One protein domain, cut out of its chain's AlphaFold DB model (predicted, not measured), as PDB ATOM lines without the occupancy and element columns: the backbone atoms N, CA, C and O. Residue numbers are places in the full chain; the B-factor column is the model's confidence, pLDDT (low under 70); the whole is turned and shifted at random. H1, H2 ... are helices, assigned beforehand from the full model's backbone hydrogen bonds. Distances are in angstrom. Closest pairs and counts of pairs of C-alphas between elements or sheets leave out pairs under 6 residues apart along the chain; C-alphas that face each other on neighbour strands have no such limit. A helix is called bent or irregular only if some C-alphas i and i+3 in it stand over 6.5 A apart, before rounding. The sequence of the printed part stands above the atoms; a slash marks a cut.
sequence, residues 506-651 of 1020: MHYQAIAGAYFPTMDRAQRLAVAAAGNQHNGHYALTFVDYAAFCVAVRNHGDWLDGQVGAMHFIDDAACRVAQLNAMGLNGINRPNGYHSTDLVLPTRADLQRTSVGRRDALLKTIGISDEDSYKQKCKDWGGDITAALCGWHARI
ATOM      1  N   MET A 506     273.700 353.498 300.083       54.94
ATOM      2  CA  MET A 506     272.517 353.361 299.240       54.94
ATOM      3  C   MET A 506     272.969 353.214 297.786       54.94
ATOM      4  O   MET A 506     273.755 354.015 297.290       54.94
ATOM      5  N   HIS A 507     272.467 352.209 297.065       58.38
ATOM      6  CA  HIS A 507     272.724 352.077 295.628       58.38
ATOM      7  C   HIS A 507     271.934 353.134 294.847       58.38
ATOM      8  O   HIS A 507     270.901 352.844 294.241       58.38
ATOM      9  N   TYR A 508     272.440 354.370 294.851       57.25
ATOM     10  CA  TYR A 508     271.845 355.524 294.175       57.25
ATOM     11  C   TYR A 508     271.545 355.263 292.704       57.25
ATOM     12  O   TYR A 508     270.571 355.788 292.189       57.25
ATOM     13  N   GLN A 509     272.301 354.389 292.044       58.00
ATOM     14  CA  GLN A 509     272.047 354.009 290.660       58.00
ATOM     15  C   GLN A 509     270.720 353.250 290.469       58.00
ATOM     16  O   GLN A 509     269.939 353.571 289.574       58.00
ATOM     17  N   ALA A 510     270.424 352.280 291.342       60.53
ATOM     18  CA  ALA A 510     269.170 351.523 291.313       60.53
ATOM     19  C   ALA A 510     267.983 352.373 291.794       60.53
ATOM     20  O   ALA A 510     266.879 352.288 291.257       60.53
ATOM     21  N   ILE A 511     268.231 353.232 292.783       56.31
ATOM     22  CA  ILE A 511     267.225 354.092 293.410       56.31
ATOM     23  C   ILE A 511     266.853 355.270 292.497       56.31
ATOM     24  O   ILE A 511     265.668 355.536 292.300       56.31
ATOM     25  N   ALA A 512     267.840 355.924 291.871       59.47
ATOM     26  CA  ALA A 512     267.608 356.912 290.824       59.47
ATOM     27  C   ALA A 512     266.817 356.268 289.685       59.47
ATOM     28  O   ALA A 512     265.801 356.817 289.297       59.47
ATOM     29  N   GLY A 513     267.169 355.064 289.223       65.38
ATOM     30  CA  GLY A 513     266.377 354.353 288.212       65.38
ATOM     31  C   GLY A 513     264.893 354.177 288.575       65.38
ATOM     32  O   GLY A 513     264.030 354.415 287.734       65.38
ATOM     33  N   ALA A 514     264.587 353.812 289.824       65.62
ATOM     34  CA  ALA A 514     263.214 353.590 290.290       65.62
ATOM     35  C   ALA A 514     262.410 354.886 290.513       65.62
ATOM     36  O   ALA A 514     261.196 354.895 290.314       65.62
ATOM     37  N   TYR A 515     263.068 355.977 290.919       68.06
ATOM     38  CA  TYR A 515     262.406 357.220 291.336       68.06
ATOM     39  C   TYR A 515     262.497 358.361 290.322       68.06
ATOM     40  O   TYR A 515     261.644 359.246 290.325       68.06
ATOM     41  N   PHE A 516     263.459 358.321 289.395       74.56
ATOM     42  CA  PHE A 516     263.572 359.264 288.276       74.56
ATOM     43  C   PHE A 516     262.252 359.465 287.510       74.56
ATOM     44  O   PHE A 516     261.971 360.603 287.134       74.56
ATOM     45  N   PRO A 517     261.376 358.449 287.331       72.69
ATOM     46  CA  PRO A 517     260.057 358.657 286.730       72.69
ATOM     47  C   PRO A 517     259.130 359.589 287.529       72.69
ATOM     48  O   PRO A 517     258.274 360.236 286.933       72.69
ATOM     49  N   THR A 518     259.305 359.677 288.851       70.19
ATOM     50  CA  THR A 518     258.448 360.444 289.777       70.19
ATOM     51  C   THR A 518     258.943 361.863 290.067       70.19
ATOM     52  O   THR A 518     258.200 362.657 290.642       70.19
ATOM     53  N   MET A 519     260.180 362.186 289.675       76.69
ATOM     54  CA  MET A 519     260.749 363.535 289.772       76.69
ATOM     55  C   MET A 519     260.007 364.507 288.850       76.69
ATOM     56  O   MET A 519     259.491 364.104 287.805       76.69
ATOM     57  N   ASP A 520     260.007 365.798 289.179       78.25
ATOM     58  CA  ASP A 520     259.486 366.813 288.267       78.25
ATOM     59  C   ASP A 520     260.364 366.955 287.008       78.25
ATOM     60  O   ASP A 520     261.454 366.387 286.864       78.25
ATOM     61  N   ARG A 521     259.855 367.647 285.990       81.56
ATOM     62  CA  ARG A 521     260.556 367.815 284.715       81.56
ATOM     63  C   ARG A 521     261.850 368.603 284.884       81.56
ATOM     64  O   ARG A 521     262.830 368.227 284.253       81.56
ATOM     65  N   ALA A 522     261.872 369.646 285.710       83.31
ATOM     66  CA  ALA A 522     263.075 370.446 285.925       83.31
ATOM     67  C   ALA A 522     264.182 369.605 286.587       83.31
ATOM     68  O   ALA A 522     265.307 369.576 286.091       83.31
ATOM     69  N   GLN A 523     263.827 368.828 287.610       83.25
ATOM     70  CA  GLN A 523     264.681 367.857 288.284       83.25
ATOM     71  C   GLN A 523     265.221 366.808 287.309       83.25
ATOM     72  O   GLN A 523     266.429 366.604 287.245       83.25
ATOM     73  N   ARG A 524     264.372 366.189 286.478       84.50
ATOM     74  CA  ARG A 524     264.819 365.188 285.483       84.50
ATOM     75  C   ARG A 524     265.780 365.750 284.441       84.50
ATOM     76  O   ARG A 524     266.651 365.026 283.977       84.50
ATOM     77  N   LEU A 525     265.606 367.011 284.042       86.94
ATOM     78  CA  LEU A 525     266.530 367.673 283.115       86.94
ATOM     79  C   LEU A 525     267.856 368.052 283.795       86.94
ATOM     80  O   LEU A 525     268.869 368.171 283.109       86.94
ATOM     81  N   ALA A 526     267.849 368.251 285.115       84.56
ATOM     82  CA  ALA A 526     269.023 368.612 285.907       84.56
ATOM     83  C   ALA A 526     269.805 367.393 286.430       84.56
ATOM     84  O   ALA A 526     271.008 367.492 286.658       84.56
ATOM     85  N   VAL A 527     269.158 366.242 286.625       81.00
ATOM     86  CA  VAL A 527     269.765 365.012 287.156       81.00
ATOM     87  C   VAL A 527     270.255 364.121 286.012       81.00
ATOM     88  O   VAL A 527     269.547 363.894 285.033       81.00
ATOM     89  N   ALA A 528     271.467 363.577 286.129       77.62
ATOM     90  CA  ALA A 528     272.007 362.650 285.139       77.62
ATOM     91  C   ALA A 528     271.142 361.375 285.026       77.62
ATOM     92  O   ALA A 528     270.566 360.895 286.003       77.62
ATOM     93  N   ALA A 529     271.061 360.772 283.837       71.69
ATOM     94  CA  ALA A 529     270.350 359.502 283.669       71.69
ATOM     95  C   ALA A 529     270.958 358.396 284.556       71.69
ATOM     96  O   ALA A 529     272.151 358.425 284.851       71.69
ATOM     97  N   ALA A 530     270.167 357.385 284.937       64.94
ATOM     98  CA  ALA A 530     270.597 356.321 285.855       64.94
ATOM     99  C   ALA A 530     271.902 355.605 285.428       64.94
ATOM    100  O   ALA A 530     272.719 355.261 286.273       64.94
ATOM    101  N   GLY A 531     272.151 355.428 284.126       63.28
ATOM    102  CA  GLY A 531     273.402 354.841 283.612       63.28
ATOM    103  C   GLY A 531     274.639 355.752 283.696       63.28
ATOM    104  O   GLY A 531     275.752 355.258 283.578       63.28
ATOM    105  N   ASN A 532     274.439 357.053 283.925       67.31
ATOM    106  CA  ASN A 532     275.472 358.096 283.951       67.31
ATOM    107  C   ASN A 532     275.633 358.734 285.342       67.31
ATOM    108  O   ASN A 532     276.281 359.772 285.475       67.31
ATOM    109  N   GLN A 533     275.011 358.152 286.370       70.62
ATOM    110  CA  GLN A 533     275.295 358.512 287.755       70.62
ATOM    111  C   GLN A 533     276.763 358.179 288.058       70.62
ATOM    112  O   GLN A 533     277.273 357.157 287.600       70.62
ATOM    113  N   HIS A 534     277.455 359.045 288.800       59.44
ATOM    114  CA  HIS A 534     278.822 358.791 289.250       59.44
ATOM    115  C   HIS A 534     278.892 357.425 289.958       59.44
ATOM    116  O   HIS A 534     278.015 357.094 290.753       59.44
ATOM    117  N   ASN A 535     279.949 356.638 289.715       52.97
ATOM    118  CA  ASN A 535     280.151 355.299 290.304       52.97
ATOM    119  C   ASN A 535     280.358 355.310 291.842       52.97
ATOM    120  O   ASN A 535     280.781 354.312 292.423       52.97
ATOM    121  N   GLY A 536     280.106 356.434 292.515       55.28
ATOM    122  CA  GLY A 536     280.192 356.574 293.962       55.28
ATOM    123  C   GLY A 536     278.908 356.115 294.650       55.28
ATOM    124  O   GLY A 536     277.807 356.525 294.298       55.28
ATOM    125  N   HIS A 537     279.039 355.309 295.701       52.91
ATOM    126  CA  HIS A 537     277.912 354.705 296.421       52.91
ATOM    127  C   HIS A 537     277.056 355.677 297.265       52.91
ATOM    128  O   HIS A 537     276.289 355.230 298.117       52.91
ATOM    129  N   TYR A 538     277.200 356.997 297.097       54.66
ATOM    130  CA  TYR A 538     276.661 357.951 298.069       54.66
ATOM    131  C   TYR A 538     276.010 359.213 297.503       54.66
ATOM    132  O   TYR A 538     275.428 359.913 298.321       54.66
ATOM    133  N   ALA A 539     276.066 359.520 296.200       58.34
ATOM    134  CA  ALA A 539     275.633 360.822 295.674       58.34
ATOM    135  C   ALA A 539     274.731 360.751 294.433       58.34
ATOM    136  O   ALA A 539     274.831 359.824 293.631       58.34
ATOM    137  N   LEU A 540     273.885 361.777 294.267       65.00
ATOM    138  CA  LEU A 540     273.113 362.027 293.050       65.00
ATOM    139  C   LEU A 540     273.891 362.999 292.152       65.00
ATOM    140  O   LEU A 540     274.280 364.083 292.580       65.00
ATOM    141  N   THR A 541     274.118 362.618 290.900       72.19
ATOM    142  CA  THR A 541     274.865 363.427 289.930       72.19
ATOM    143  C   THR A 541     273.924 364.367 289.183       72.19
ATOM    144  O   THR A 541     272.975 363.914 288.537       72.19
ATOM    145  N   PHE A 542     274.219 365.667 289.229       78.88
ATOM    146  CA  PHE A 542     273.568 366.692 288.411       78.88
ATOM    147  C   PHE A 542     274.410 367.007 287.172       78.88
ATOM    148  O   PHE A 542     275.641 366.983 287.229       78.88
ATOM    149  N   VAL A 543     273.755 367.314 286.051       82.25
ATOM    150  CA  VAL A 543     274.436 367.798 284.842       82.25
ATOM    151  C   VAL A 543     274.923 369.235 285.049       82.25
ATOM    152  O   VAL A 543     274.409 369.968 285.898       82.25
ATOM    153  N   ASP A 544     275.928 369.665 284.285       82.94
ATOM    154  CA  ASP A 544     276.407 371.045 284.364       82.94
ATOM    155  C   ASP A 544     275.362 372.059 283.856       82.94
ATOM    156  O   ASP A 544     274.413 371.721 283.142       82.94
ATOM    157  N   TYR A 545     275.533 373.331 284.229       84.56
ATOM    158  CA  TYR A 545     274.572 374.388 283.905       84.56
ATOM    159  C   TYR A 545     274.376 374.589 282.397       84.56
ATOM    160  O   TYR A 545     273.264 374.879 281.950       84.56
ATOM    161  N   ALA A 546     275.429 374.416 281.592       85.25
ATOM    162  CA  ALA A 546     275.334 374.575 280.149       85.25
ATOM    163  C   ALA A 546     274.508 373.438 279.531       85.25
ATOM    164  O   ALA A 546     273.612 373.701 278.723       85.25
ATOM    165  N   ALA A 547     274.747 372.197 279.962       86.50
ATOM    166  CA  ALA A 547     273.971 371.025 279.577       86.50
ATOM    167  C   ALA A 547     272.500 371.149 280.008       86.50
ATOM    168  O   ALA A 547     271.601 370.915 279.197       86.50
ATOM    169  N   PHE A 548     272.242 371.614 281.232       91.00
ATOM    170  CA  PHE A 548     270.889 371.890 281.716       91.00
ATOM    171  C   PHE A 548     270.175 372.947 280.860       91.00
ATOM    172  O   PHE A 548     269.061 372.725 280.387       91.00
ATOM    173  N   CYS A 549     270.835 374.072 280.571       91.25
ATOM    174  CA  CYS A 549     270.296 375.128 279.711       91.25
ATOM    175  C   CYS A 549     269.941 374.628 278.303       91.25
ATOM    176  O   CYS A 549     268.949 375.068 277.715       91.25
ATOM    177  N   VAL A 550     270.761 373.731 277.744       91.94
ATOM    178  CA  VAL A 550     270.487 373.082 276.454       91.94
ATOM    179  C   VAL A 550     269.242 372.206 276.558       91.94
ATOM    180  O   VAL A 550     268.367 372.295 275.700       91.94
ATOM    181  N   ALA A 551     269.127 371.410 277.619       89.94
ATOM    182  CA  ALA A 551     267.999 370.514 277.829       89.94
ATOM    183  C   ALA A 551     266.670 371.274 278.013       89.94
ATOM    184  O   ALA A 551     265.666 370.920 277.394       89.94
ATOM    185  N   VAL A 552     266.674 372.373 278.779       90.56
ATOM    186  CA  VAL A 552     265.505 373.254 278.967       90.56
ATOM    187  C   VAL A 552     265.063 373.891 277.649       90.56
ATOM    188  O   VAL A 552     263.871 373.926 277.345       90.56
ATOM    189  N   ARG A 553     266.014 374.359 276.831       89.44
ATOM    190  CA  ARG A 553     265.718 374.900 275.496       89.44
ATOM    191  C   ARG A 553     265.070 373.854 274.593       89.44
ATOM    192  O   ARG A 553     264.026 374.128 274.013       89.44
ATOM    193  N   ASN A 554     265.655 372.659 274.521       90.44
ATOM    194  CA  ASN A 554     265.140 371.573 273.689       90.44
ATOM    195  C   ASN A 554     263.723 371.155 274.113       90.44
ATOM    196  O   ASN A 554     262.901 370.823 273.264       90.44
ATOM    197  N   HIS A 555     263.414 371.204 275.413       86.00
ATOM    198  CA  HIS A 555     262.056 370.972 275.916       86.00
ATOM    199  C   HIS A 555     261.074 372.051 275.434       86.00
ATOM    200  O   HIS A 555     259.973 371.720 274.997       86.00
ATOM    201  N   GLY A 556     261.480 373.325 275.442       85.38
ATOM    202  CA  GLY A 556     260.686 374.419 274.874       85.38
ATOM    203  C   GLY A 556     260.435 374.270 273.368       85.38
ATOM    204  O   GLY A 556     259.314 374.485 272.912       85.38
ATOM    205  N   ASP A 557     261.453 373.855 272.611       86.06
ATOM    206  CA  ASP A 557     261.344 373.598 271.170       86.06
ATOM    207  C   ASP A 557     260.431 372.390 270.874       86.06
ATOM    208  O   ASP A 557     259.623 372.424 269.946       86.06
ATOM    209  N   TRP A 558     260.512 371.328 271.685       86.69
ATOM    210  CA  TRP A 558     259.628 370.164 271.573       86.69
ATOM    211  C   TRP A 558     258.167 370.532 271.840       86.69
ATOM    212  O   TRP A 558     257.296 370.135 271.066       86.69
ATOM    213  N   LEU A 559     257.901 371.308 272.898       80.44
ATOM    214  CA  LEU A 559     256.556 371.788 273.217       80.44
ATOM    215  C   LEU A 559     255.965 372.567 272.047       80.44
ATOM    216  O   LEU A 559     254.859 372.258 271.617       80.44
ATOM    217  N   ASP A 560     256.719 373.519 271.503       80.31
ATOM    218  CA  ASP A 560     256.320 374.289 270.327       80.31
ATOM    219  C   ASP A 560     255.981 373.389 269.130       80.31
ATOM    220  O   ASP A 560     254.944 373.562 268.499       80.31
ATOM    221  N   GLY A 561     256.776 372.343 268.890       80.44
ATOM    222  CA  GLY A 561     256.477 371.332 267.874       80.44
ATOM    223  C   GLY A 561     255.169 370.562 268.115       80.44
ATOM    224  O   GLY A 561     254.470 370.248 267.154       80.44
ATOM    225  N   GLN A 562     254.802 370.283 269.373       78.44
ATOM    226  CA  GLN A 562     253.535 369.615 269.712       78.44
ATOM    227  C   GLN A 562     252.310 370.533 269.553       78.44
ATOM    228  O   GLN A 562     251.221 370.045 269.256       78.44
ATOM    229  N   VAL A 563     252.466 371.851 269.736       76.81
ATOM    230  CA  VAL A 563     251.372 372.834 269.579       76.81
ATOM    231  C   VAL A 563     251.354 373.560 268.226       76.81
ATOM    232  O   VAL A 563     250.366 374.221 267.913       76.81
ATOM    233  N   GLY A 564     252.383 373.400 267.392       69.31
ATOM    234  CA  GLY A 564     252.629 374.179 266.168       69.31
ATOM    235  C   GLY A 564     251.584 374.084 265.045       69.31
ATOM    236  O   GLY A 564     251.702 374.801 264.056       69.31
ATOM    237  N   ALA A 565     250.548 373.251 265.187       61.34
ATOM    238  CA  ALA A 565     249.445 373.126 264.226       61.34
ATOM    239  C   ALA A 565     248.083 373.620 264.762       61.34
ATOM    240  O   ALA A 565     247.074 373.525 264.063       61.34
ATOM    241  N   MET A 566     248.023 374.129 265.997       68.06
ATOM    242  CA  MET A 566     246.767 374.462 266.674       68.06
ATOM    243  C   MET A 566     246.604 375.979 266.847       68.06
ATOM    244  O   MET A 566     247.453 376.663 267.412       68.06
ATOM    245  N   HIS A 567     245.475 376.521 266.383       72.12
ATOM    246  CA  HIS A 567     245.108 377.918 266.617       72.12
ATOM    247  C   HIS A 567     244.337 378.051 267.936       72.12
ATOM    248  O   HIS A 567     243.201 377.596 268.048       72.12
ATOM    249  N   PHE A 568     244.946 378.699 268.934       71.94
ATOM    250  CA  PHE A 568     244.324 378.953 270.240       71.94
ATOM    251  C   PHE A 568     243.594 380.301 270.270       71.94
ATOM    252  O   PHE A 568     244.073 381.285 269.695       71.94
ATOM    253  N   ILE A 569     242.455 380.341 270.962       74.00
ATOM    254  CA  ILE A 569     241.595 381.529 271.081       74.00
ATOM    255  C   ILE A 569     242.093 382.456 272.207       74.00
ATOM    256  O   ILE A 569     242.019 383.673 272.062       74.00
ATOM    257  N   ASP A 570     242.681 381.898 273.275       81.50
ATOM    258  CA  ASP A 570     243.268 382.632 274.404       81.50
ATOM    259  C   ASP A 570     244.456 381.877 275.058       81.50
ATOM    260  O   ASP A 570     244.792 380.746 274.682       81.50
ATOM    261  N   ASP A 571     245.117 382.521 276.029       80.31
ATOM    262  CA  ASP A 571     246.246 381.943 276.778       80.31
ATOM    263  C   ASP A 571     245.832 380.743 277.648       80.31
ATOM    264  O   ASP A 571     246.630 379.827 277.856       80.31
ATOM    265  N   ALA A 572     244.582 380.692 278.122       77.69
ATOM    266  CA  ALA A 572     244.085 379.576 278.923       77.69
ATOM    267  C   ALA A 572     243.959 378.296 278.080       77.69
ATOM    268  O   ALA A 572     244.412 377.231 278.500       77.69
ATOM    269  N   ALA A 573     243.427 378.401 276.861       78.62
ATOM    270  CA  ALA A 573     243.343 377.320 275.887       78.62
ATOM    271  C   ALA A 573     244.734 376.854 275.435       78.62
ATOM    272  O   ALA A 573     244.971 375.650 275.312       78.62
ATOM    273  N   CYS A 574     245.674 377.788 275.252       79.94
ATOM    274  CA  CYS A 574     247.070 377.468 274.961       79.94
ATOM    275  C   CYS A 574     247.708 376.662 276.106       79.94
ATOM    276  O   CYS A 574     248.299 375.607 275.873       79.94
ATOM    277  N   ARG A 575     247.494 377.087 277.356       78.94
ATOM    278  CA  ARG A 575     247.989 376.389 278.548       78.94
ATOM    279  C   ARG A 575     247.393 374.990 278.697       78.94
ATOM    280  O   ARG A 575     248.115 374.043 278.986       78.94
ATOM    281  N   VAL A 576     246.092 374.830 278.461       77.75
ATOM    282  CA  VAL A 576     245.420 373.517 278.478       77.75
ATOM    283  C   VAL A 576     245.963 372.591 277.385       77.75
ATOM    284  O   VAL A 576     246.091 371.390 277.617       77.75
ATOM    285  N   ALA A 577     246.319 373.120 276.210       78.19
ATOM    286  CA  ALA A 577     246.933 372.346 275.132       78.19
ATOM    287  C   ALA A 577     248.378 371.931 275.447       78.19
ATOM    288  O   ALA A 577     248.764 370.801 275.165       78.19
ATOM    289  N   GLN A 578     249.160 372.801 276.090       79.19
ATOM    290  CA  GLN A 578     250.493 372.449 276.585       79.19
ATOM    291  C   GLN A 578     250.421 371.369 277.668       79.19
ATOM    292  O   GLN A 578     251.183 370.407 277.622       79.19
ATOM    293  N   LEU A 579     249.476 371.493 278.607       76.75
ATOM    294  CA  LEU A 579     249.196 370.455 279.598       76.75
ATOM    295  C   LEU A 579     248.828 369.143 278.892       76.75
ATOM    296  O   LEU A 579     249.478 368.136 279.147       76.75
ATOM    297  N   ASN A 580     247.903 369.157 277.929       75.44
ATOM    298  CA  ASN A 580     247.555 367.991 277.102       75.44
ATOM    299  C   ASN A 580     248.759 367.350 276.402       75.44
ATOM    300  O   ASN A 580     248.898 366.131 276.446       75.44
ATOM    301  N   ALA A 581     249.618 368.146 275.758       74.50
ATOM    302  CA  ALA A 581     250.806 367.655 275.057       74.50
ATOM    303  C   ALA A 581     251.779 366.938 276.006       74.50
ATOM    304  O   ALA A 581     252.525 366.055 275.592       74.50
ATOM    305  N   MET A 582     251.733 367.284 277.294       69.56
ATOM    306  CA  MET A 582     252.467 366.604 278.358       69.56
ATOM    307  C   MET A 582     251.686 365.450 279.018       69.56
ATOM    308  O   MET A 582     252.217 364.822 279.926       69.56
ATOM    309  N   GLY A 583     250.450 365.153 278.598       65.81
ATOM    310  CA  GLY A 583     249.575 364.147 279.229       65.81
ATOM    311  C   GLY A 583     248.805 364.641 280.472       65.81
ATOM    312  O   GLY A 583     248.350 363.839 281.278       65.81
ATOM    313  N   LEU A 584     248.676 365.966 280.604       63.12
ATOM    314  CA  LEU A 584     248.143 366.846 281.667       63.12
ATOM    315  C   LEU A 584     246.713 366.709 282.204       63.12
ATOM    316  O   LEU A 584     246.395 367.238 283.274       63.12
ATOM    317  N   ASN A 585     245.792 366.173 281.406       56.09
ATOM    318  CA  ASN A 585     244.431 366.713 281.435       56.09
ATOM    319  C   ASN A 585     243.396 365.835 282.152       56.09
ATOM    320  O   ASN A 585     243.133 364.712 281.747       56.09
ATOM    321  N   GLY A 586     242.727 366.436 283.147       50.41
ATOM    322  CA  GLY A 586     241.421 366.015 283.667       50.41
ATOM    323  C   GLY A 586     241.419 364.904 284.731       50.41
ATOM    324  O   GLY A 586     241.455 363.723 284.422       50.41
ATOM    325  N   ILE A 587     241.235 365.304 285.995       43.91
ATOM    326  CA  ILE A 587     240.603 364.544 287.103       43.91
ATOM    327  C   ILE A 587     241.353 363.333 287.704       43.91
ATOM    328  O   ILE A 587     241.024 362.943 288.815       43.91
ATOM    329  N   ASN A 588     242.448 362.832 287.142       42.97
ATOM    330  CA  ASN A 588     243.369 361.958 287.886       42.97
ATOM    331  C   ASN A 588     244.803 362.292 287.491       42.97
ATOM    332  O   ASN A 588     245.268 361.820 286.460       42.97
ATOM    333  N   ARG A 589     245.510 363.105 288.291       46.19
ATOM    334  CA  ARG A 589     246.972 363.203 288.162       46.19
ATOM    335  C   ARG A 589     247.526 361.817 288.513       46.19
ATOM    336  O   ARG A 589     247.377 361.420 289.667       46.19
ATOM    337  N   PRO A 590     248.124 361.056 287.580       44.44
ATOM    338  CA  PRO A 590     248.874 359.872 287.969       44.44
ATOM    339  C   PRO A 590     249.965 360.315 288.953       44.44
ATOM    340  O   PRO A 590     250.521 361.404 288.791       44.44
ATOM    341  N   ASN A 591     250.271 359.502 289.968       47.91
ATOM    342  CA  ASN A 591     251.404 359.744 290.865       47.91
ATOM    343  C   ASN A 591     252.679 359.957 290.020       47.91
ATOM    344  O   ASN A 591     253.199 358.991 289.464       47.91
ATOM    345  N   GLY A 592     253.153 361.204 289.878       51.19
ATOM    346  CA  GLY A 592     254.374 361.519 289.117       51.19
ATOM    347  C   GLY A 592     254.445 362.857 288.362       51.19
ATOM    348  O   GLY A 592     255.495 363.137 287.789       51.19
ATOM    349  N   TYR A 593     253.393 363.686 288.344       55.09
ATOM    350  CA  TYR A 593     253.431 365.027 287.721       55.09
ATOM    351  C   TYR A 593     253.206 366.148 288.748       55.09
ATOM    352  O   TYR A 593     252.261 366.093 289.541       55.09
ATOM    353  N   HIS A 594     254.069 367.170 288.723       57.47
ATOM    354  CA  HIS A 594     254.216 368.191 289.770       57.47
ATOM    355  C   HIS A 594     253.745 369.569 289.289       57.47
ATOM    356  O   HIS A 594     253.812 369.888 288.104       57.47
ATOM    357  N   SER A 595     253.286 370.439 290.198       53.09
ATOM    358  CA  SER A 595     252.821 371.798 289.840       53.09
ATOM    359  C   SER A 595     253.925 372.725 289.308       53.09
ATOM    360  O   SER A 595     253.616 373.808 288.815       53.09
ATOM    361  N   THR A 596     255.185 372.302 289.421       55.34
ATOM    362  CA  THR A 596     256.418 372.966 288.965       55.34
ATOM    363  C   THR A 596     256.955 372.429 287.639       55.34
ATOM    364  O   THR A 596     257.991 372.906 287.173       55.34
ATOM    365  N   ASP A 597     256.283 371.455 287.013       69.44
ATOM    366  CA  ASP A 597     256.682 370.953 285.700       69.44
ATOM    367  C   ASP A 597     256.780 372.118 284.698       69.44
ATOM    368  O   ASP A 597     255.925 373.003 284.661       69.44
ATOM    369  N   LEU A 598     257.865 372.156 283.919       73.69
ATOM    370  CA  LEU A 598     258.231 373.279 283.051       73.69
ATOM    371  C   LEU A 598     257.187 373.528 281.945       73.69
ATOM    372  O   LEU A 598     257.288 372.993 280.838       73.69
ATOM    373  N   VAL A 599     256.203 374.371 282.265       75.12
ATOM    374  CA  VAL A 599     255.145 374.871 281.380       75.12
ATOM    375  C   VAL A 599     255.393 376.348 281.085       75.12
ATOM    376  O   VAL A 599     255.674 377.135 281.991       75.12
ATOM    377  N   LEU A 600     255.273 376.739 279.817       77.50
ATOM    378  CA  LEU A 600     255.334 378.144 279.415       77.50
ATOM    379  C   LEU A 600     253.986 378.829 279.701       77.50
ATOM    380  O   LEU A 600     252.963 378.324 279.255       77.50
ATOM    381  N   PRO A 601     253.941 379.956 280.427       64.38
ATOM    382  CA  PRO A 601     252.679 380.513 280.911       64.38
ATOM    383  C   PRO A 601     251.827 381.249 279.859       64.38
ATOM    384  O   PRO A 601     250.670 381.533 280.160       64.38
ATOM    385  N   THR A 602     252.335 381.559 278.656       76.00
ATOM    386  CA  THR A 602     251.587 382.345 277.648       76.00
ATOM    387  C   THR A 602     251.853 381.924 276.196       76.00
ATOM    388  O   THR A 602     252.898 381.350 275.873       76.00
ATOM    389  N   ARG A 603     250.946 382.296 275.278       75.94
ATOM    390  CA  ARG A 603     251.146 382.184 273.819       75.94
ATOM    391  C   ARG A 603     252.354 382.993 273.337       75.94
ATOM    392  O   ARG A 603     253.039 382.582 272.403       75.94
ATOM    393  N   ALA A 604     252.628 384.129 273.979       79.31
ATOM    394  CA  ALA A 604     253.754 384.999 273.646       79.31
ATOM    395  C   ALA A 604     255.111 384.346 273.952       79.31
ATOM    396  O   ALA A 604     256.084 384.585 273.237       79.31
ATOM    397  N   ASP A 605     255.192 383.504 274.985       77.88
ATOM    398  CA  ASP A 605     256.432 382.806 275.326       77.88
ATOM    399  C   ASP A 605     256.825 381.771 274.261       77.88
ATOM    400  O   ASP A 605     258.011 381.625 273.973       77.88
ATOM    401  N   LEU A 606     255.851 381.098 273.635       77.12
ATOM    402  CA  LEU A 606     256.091 380.116 272.566       77.12
ATOM    403  C   LEU A 606     256.638 380.751 271.282       77.12
ATOM    404  O   LEU A 606     257.414 380.124 270.571       77.12
ATOM    405  N   GLN A 607     256.286 382.010 271.017       78.69
ATOM    406  CA  GLN A 607     256.748 382.757 269.843       78.69
ATOM    407  C   GLN A 607     258.170 383.319 269.997       78.69
ATOM    408  O   GLN A 607     258.693 383.953 269.078       78.69
ATOM    409  N   ARG A 608     258.809 383.131 271.158       85.25
ATOM    410  CA  ARG A 608     260.182 383.594 271.381       85.25
ATOM    411  C   ARG A 608     261.179 382.763 270.577       85.25
ATOM    412  O   ARG A 608     260.953 381.601 270.255       85.25
ATOM    413  N   THR A 609     262.348 383.353 270.326       88.31
ATOM    414  CA  THR A 609     263.504 382.605 269.814       88.31
ATOM    415  C   THR A 609     263.847 381.446 270.755       88.31
ATOM    416  O   THR A 609     263.501 381.467 271.936       88.31
ATOM    417  N   SER A 610     264.579 380.441 270.273       84.31
ATOM    418  CA  SER A 610     265.014 379.301 271.098       84.31
ATOM    419  C   SER A 610     265.729 379.734 272.392       84.31
ATOM    420  O   SER A 610     265.514 379.163 273.459       84.31
ATOM    421  N   VAL A 611     266.521 380.809 272.329       84.50
ATOM    422  CA  VAL A 611     267.159 381.435 273.498       84.50
ATOM    423  C   VAL A 611     266.122 382.099 274.412       84.50
ATOM    424  O   VAL A 611     266.125 381.854 275.614       84.50
ATOM    425  N   GLY A 612     265.184 382.871 273.856       86.06
ATOM    426  CA  GLY A 612     264.139 383.536 274.639       86.06
ATOM    427  C   GLY A 612     263.139 382.576 275.297       86.06
ATOM    428  O   GLY A 612     262.624 382.883 276.372       86.06
ATOM    429  N   ARG A 613     262.883 381.404 274.698       87.50
ATOM    430  CA  ARG A 613     262.073 380.323 275.291       87.50
ATOM    431  C   ARG A 613     262.761 379.690 276.490       87.50
ATOM    432  O   ARG A 613     262.136 379.522 277.534       87.50
ATOM    433  N   ARG A 614     264.058 379.389 276.364       89.44
ATOM    434  CA  ARG A 614     264.881 378.914 277.484       89.44
ATOM    435  C   ARG A 614     264.828 379.896 278.650       89.44
ATOM    436  O   ARG A 614     264.544 379.486 279.767       89.44
ATOM    437  N   ASP A 615     265.069 381.176 278.386       88.69
ATOM    438  CA  ASP A 615     265.120 382.197 279.438       88.69
ATOM    439  C   ASP A 615     263.756 382.371 280.125       88.69
ATOM    440  O   ASP A 615     263.691 382.562 281.337       88.69
ATOM    441  N   ALA A 616     262.658 382.221 279.373       85.31
ATOM    442  CA  ALA A 616     261.303 382.175 279.924       85.31
ATOM    443  C   ALA A 616     261.121 381.018 280.917       85.31
ATOM    444  O   ALA A 616     260.623 381.222 282.019       85.31
ATOM    445  N   LEU A 617     261.542 379.811 280.525       86.31
ATOM    446  CA  LEU A 617     261.422 378.597 281.334       86.31
ATOM    447  C   LEU A 617     262.297 378.647 282.587       86.31
ATOM    448  O   LEU A 617     261.827 378.316 283.671       86.31
ATOM    449  N   LEU A 618     263.548 379.091 282.451       87.44
ATOM    450  CA  LEU A 618     264.470 379.244 283.578       87.44
ATOM    451  C   LEU A 618     263.934 380.256 284.600       87.44
ATOM    452  O   LEU A 618     263.960 379.997 285.804       87.44
ATOM    453  N   LYS A 619     263.337 381.356 284.123       85.38
ATOM    454  CA  LYS A 619     262.677 382.345 284.981       85.38
ATOM    455  C   LYS A 619     261.523 381.744 285.791       85.38
ATOM    456  O   LYS A 619     261.378 382.099 286.957       85.38
ATOM    457  N   THR A 620     260.736 380.827 285.221       78.50
ATOM    458  CA  THR A 620     259.616 380.163 285.920       78.50
ATOM    459  C   THR A 620     260.072 379.368 287.145       78.50
ATOM    460  O   THR A 620     259.369 379.342 288.149       78.50
ATOM    461  N   ILE A 621     261.259 378.759 287.087       80.38
ATOM    462  CA  ILE A 621     261.835 377.977 288.195       80.38
ATOM    463  C   ILE A 621     262.854 378.766 289.034       80.38
ATOM    464  O   ILE A 621     263.515 378.197 289.901       80.38
ATOM    465  N   GLY A 622     262.968 380.079 288.804       84.00
ATOM    466  CA  GLY A 622     263.824 380.969 289.591       84.00
ATOM    467  C   GLY A 622     265.323 380.806 289.331       84.00
ATOM    468  O   GLY A 622     266.119 381.041 290.235       84.00
ATOM    469  N   ILE A 623     265.713 380.401 288.120       87.19
ATOM    470  CA  ILE A 623     267.115 380.229 287.722       87.19
ATOM    471  C   ILE A 623     267.471 381.325 286.716       87.19
ATOM    472  O   ILE A 623     266.874 381.415 285.648       87.19
ATOM    473  N   SER A 624     268.428 382.180 287.058       84.31
ATOM    474  CA  SER A 624     268.886 383.292 286.208       84.31
ATOM    475  C   SER A 624     270.327 383.134 285.730       84.31
ATOM    476  O   SER A 624     270.731 383.759 284.752       84.31
ATOM    477  N   ASP A 625     271.106 382.307 286.417       82.69
ATOM    478  CA  ASP A 625     272.540 382.126 286.233       82.69
ATOM    479  C   ASP A 625     272.994 380.779 286.817       82.69
ATOM    480  O   ASP A 625     272.212 379.994 287.358       82.69
ATOM    481  N   GLU A 626     274.288 380.495 286.691       79.81
ATOM    482  CA  GLU A 626     274.881 379.259 287.195       79.81
ATOM    483  C   GLU A 626     274.792 379.135 288.730       79.81
ATOM    484  O   GLU A 626     274.690 378.025 289.251       79.81
ATOM    485  N   ASP A 627     274.808 380.246 289.468       64.75
ATOM    486  CA  ASP A 627     274.796 380.234 290.935       64.75
ATOM    487  C   ASP A 627     273.394 379.931 291.484       64.75
ATOM    488  O   ASP A 627     273.238 379.086 292.368       64.75
ATOM    489  N   SER A 628     272.358 380.537 290.903       75.31
ATOM    490  CA  SER A 628     270.953 380.197 291.163       75.31
ATOM    491  C   SER A 628     270.614 378.767 290.719       75.31
ATOM    492  O   SER A 628     269.886 378.074 291.430       75.31
ATOM    493  N   TYR A 629     271.208 378.271 289.625       80.31
ATOM    494  CA  TYR A 629     271.110 376.859 289.235       80.31
ATOM    495  C   TYR A 629     271.716 375.933 290.289       80.31
ATOM    496  O   TYR A 629     271.058 374.997 290.737       80.31
ATOM    497  N   LYS A 630     272.940 376.219 290.744       66.69
ATOM    498  CA  LYS A 630     273.594 375.445 291.809       66.69
ATOM    499  C   LYS A 630     272.762 375.430 293.083       66.69
ATOM    500  O   LYS A 630     272.673 374.388 293.726       66.69
ATOM    501  N   GLN A 631     272.145 376.555 293.448       64.44
ATOM    502  CA  GLN A 631     271.253 376.605 294.600       64.44
ATOM    503  C   GLN A 631     270.005 375.739 294.387       64.44
ATOM    504  O   GLN A 631     269.645 374.985 295.285       64.44
ATOM    505  N   LYS A 632     269.407 375.738 293.189       76.06
ATOM    506  CA  LYS A 632     268.295 374.827 292.886       76.06
ATOM    507  C   LYS A 632     268.664 373.356 292.844       76.06
ATOM    508  O   LYS A 632     267.883 372.551 293.337       76.06
ATOM    509  N   CYS A 633     269.851 372.992 292.373       71.12
ATOM    510  CA  CYS A 633     270.333 371.616 292.490       71.12
ATOM    511  C   CYS A 633     270.428 371.155 293.952       71.12
ATOM    512  O   CYS A 633     270.141 369.993 294.226       71.12
ATOM    513  N   LYS A 634     270.787 372.044 294.891       59.25
ATOM    514  CA  LYS A 634     270.799 371.714 296.328       59.25
ATOM    515  C   LYS A 634     269.391 371.458 296.851       59.25
ATOM    516  O   LYS A 634     269.154 370.401 297.425       59.25
ATOM    517  N   ASP A 635     268.473 372.388 296.598       62.88
ATOM    518  CA  ASP A 635     267.077 372.272 297.030       62.88
ATOM    519  C   ASP A 635     266.454 370.971 296.481       62.88
ATOM    520  O   ASP A 635     265.944 370.142 297.231       62.88
ATOM    521  N   TRP A 636     266.606 370.726 295.174       72.62
ATOM    522  CA  TRP A 636     266.114 369.513 294.520       72.62
ATOM    523  C   TRP A 636     266.788 368.236 295.021       72.62
ATOM    524  O   TRP A 636     266.124 367.211 295.144       72.62
ATOM    525  N   GLY A 637     268.092 368.274 295.302       66.00
ATOM    526  CA  GLY A 637     268.814 367.143 295.880       66.00
ATOM    527  C   GLY A 637     268.240 366.738 297.239       66.00
ATOM    528  O   GLY A 637     268.041 365.544 297.478       66.00
ATOM    529  N   GLY A 638     267.903 367.720 298.081       56.94
ATOM    530  CA  GLY A 638     267.224 367.512 299.359       56.94
ATOM    531  C   GLY A 638     265.840 366.880 299.191       56.94
ATOM    532  O   GLY A 638     265.578 365.826 299.772       56.94
ATOM    533  N   ASP A 639     264.995 367.459 298.333       60.22
ATOM    534  CA  ASP A 639     263.623 366.985 298.085       60.22
ATOM    535  C   ASP A 639     263.583 365.541 297.559       60.22
ATOM    536  O   ASP A 639     262.864 364.685 298.085       60.22
ATOM    537  N   ILE A 640     264.396 365.256 296.533       64.38
ATOM    538  CA  ILE A 640     264.516 363.929 295.913       64.38
ATOM    539  C   ILE A 640     264.897 362.894 296.969       64.38
ATOM    540  O   ILE A 640     264.347 361.794 297.019       64.38
ATOM    541  N   THR A 641     265.835 363.252 297.835       57.28
ATOM    542  CA  THR A 641     266.381 362.334 298.826       57.28
ATOM    543  C   THR A 641     265.414 362.122 299.989       57.28
ATOM    544  O   THR A 641     265.224 360.982 300.412       57.28
ATOM    545  N   ALA A 642     264.723 363.165 300.453       54.62
ATOM    546  CA  ALA A 642     263.676 363.050 301.469       54.62
ATOM    547  C   ALA A 642     262.541 362.111 301.017       54.62
ATOM    548  O   ALA A 642     262.126 361.221 301.765       54.62
ATOM    549  N   ALA A 643     262.087 362.247 299.769       56.53
ATOM    550  CA  ALA A 643     261.033 361.404 299.215       56.53
ATOM    551  C   ALA A 643     261.472 359.942 299.003       56.53
ATOM    552  O   ALA A 643     260.681 359.017 299.190       56.53
ATOM    553  N   LEU A 644     262.746 359.723 298.664       54.31
ATOM    554  CA  LEU A 644     263.354 358.402 298.490       54.31
ATOM    555  C   LEU A 644     263.598 357.662 299.809       54.31
ATOM    556  O   LEU A 644     263.372 356.453 299.916       54.31
ATOM    557  N   CYS A 645     264.064 358.382 300.826       51.50
ATOM    558  CA  CYS A 645     264.374 357.814 302.132       51.50
ATOM    559  C   CYS A 645     263.116 357.490 302.953       51.50
ATOM    560  O   CYS A 645     263.199 356.669 303.866       51.50
ATOM    561  N   GLY A 646     261.945 358.015 302.570       50.91
ATOM    562  CA  GLY A 646     260.650 357.775 303.218       50.91
ATOM    563  C   GLY A 646     260.208 356.307 303.354       50.91
ATOM    564  O   GLY A 646     259.289 356.037 304.120       50.91
ATOM    565  N   TRP A 647     260.851 355.346 302.673       38.62
ATOM    566  CA  TRP A 647     260.554 353.904 302.802       38.62
ATOM    567  C   TRP A 647     261.748 353.017 303.204       38.62
ATOM    568  O   TRP A 647     261.539 351.911 303.703       38.62
ATOM    569  N   HIS A 648     262.995 353.485 303.056       41.50
ATOM    570  CA  HIS A 648     264.208 352.708 303.369       41.50
ATOM    571  C   HIS A 648     265.048 353.263 304.531       41.50
ATOM    572  O   HIS A 648     266.059 352.656 304.877       41.50
ATOM    573  N   ALA A 649     264.634 354.349 305.197       44.81
ATOM    574  CA  ALA A 649     265.340 354.938 306.344       44.81
ATOM    575  C   ALA A 649     265.287 354.095 307.645       44.81
ATOM    576  O   ALA A 649     265.212 354.629 308.750       44.81
ATOM    577  N   ARG A 650     265.393 352.761 307.557       40.41
ATOM    578  CA  ARG A 650     265.586 351.850 308.702       40.41
ATOM    579  C   ARG A 650     267.018 351.908 309.276       40.41
ATOM    580  O   ARG A 650     267.579 350.872 309.617       40.41
ATOM    581  N   ILE A 651     267.614 353.096 309.397       48.16
ATOM    582  CA  ILE A 651     268.820 353.307 310.227       48.16
ATOM    583  C   ILE A 651     268.486 354.049 311.540       48.16
ATOM    584  O   ILE A 651     269.299 354.059 312.459       48.16
TER     585      ILE A 651
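Overview. This is residues 506 to 651 of the 1020 residues of the protein "FYVE zinc finger" of Pseudomonas japonica (UniProt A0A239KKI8). Two long helices, H3 and H7, lie about perpendicular to each other with the short H2 between them in the middle of an elongated body; H6 crosses H3, H4 and H5 lie toward the far end of H3, and H1 lies at the other end of the body, near the later part of H7. The link from H4 to H5 makes a wide loop. The printed part has 146 residues with seven named helices, H1 to H7 in order, and no named strand: all helix, compact, with a radius of gyration of the C-alphas of 16.6 A and spans of 55 by 36 by 23 A.

Arrangement. Start at H7, residues 626 to 648, whose residues 633 to 636 alone only just touch H2, residues 521 to 526, with 3 pairs of C-alphas within 8 A; the closest are those of Trp 636 and Gln 523, 6.6 A apart. H1, residues 508 to 518, is close to H7 but not clearly touching, C-alphas 515 and 644 being closest at 7.3 A. H2 forms a helical hairpin with the hub H3, residues 545 to 563; C-alphas 526 and 548 are closest at 5.6 A. Look along H3 for H6, residues 610 to 620, which touches it about perpendicular at 77 degrees, C-alphas 553 and 614 being closest at 4.6 A. Residues 559 to 563 of H3 alone touch H4, residues 571 to 581, C-alphas 562 and 581 being closest at 6.3 A. H5, residues 603 to 606, touches H6, C-alphas 605 and 613 being closest at 6.2 A. Every O i to N i+4 pair is within hydrogen-bond range in H2, H3, H4 and H6, against 5 of 7 in H1 and 17 of 19 in H7; H5 is too short for one.

Along the chain. Find C-alpha 626 at (274.881, 379.259, 287.195); from there H7 runs 32.9 A to C-alpha 648 at (264.208, 352.708, 303.369). H3 runs 27.3 A from C-alpha 545 at (274.572, 374.388, 283.905). H1 and H7 are only just irregular: C-alphas 514 and 517 are 7.0 A apart, and 644 and 647 are 6.8 A.

Size, cuts and confidence. The farthest C-alphas, Ile 569 and Ile 651, are 55.4 A apart. The printed part has no cut; the long links are H2 to H3 and H4 to H5. In this model 60 residues have a pLDDT under 70, among them 506 to 515, 582 to 597 and 637 to 651.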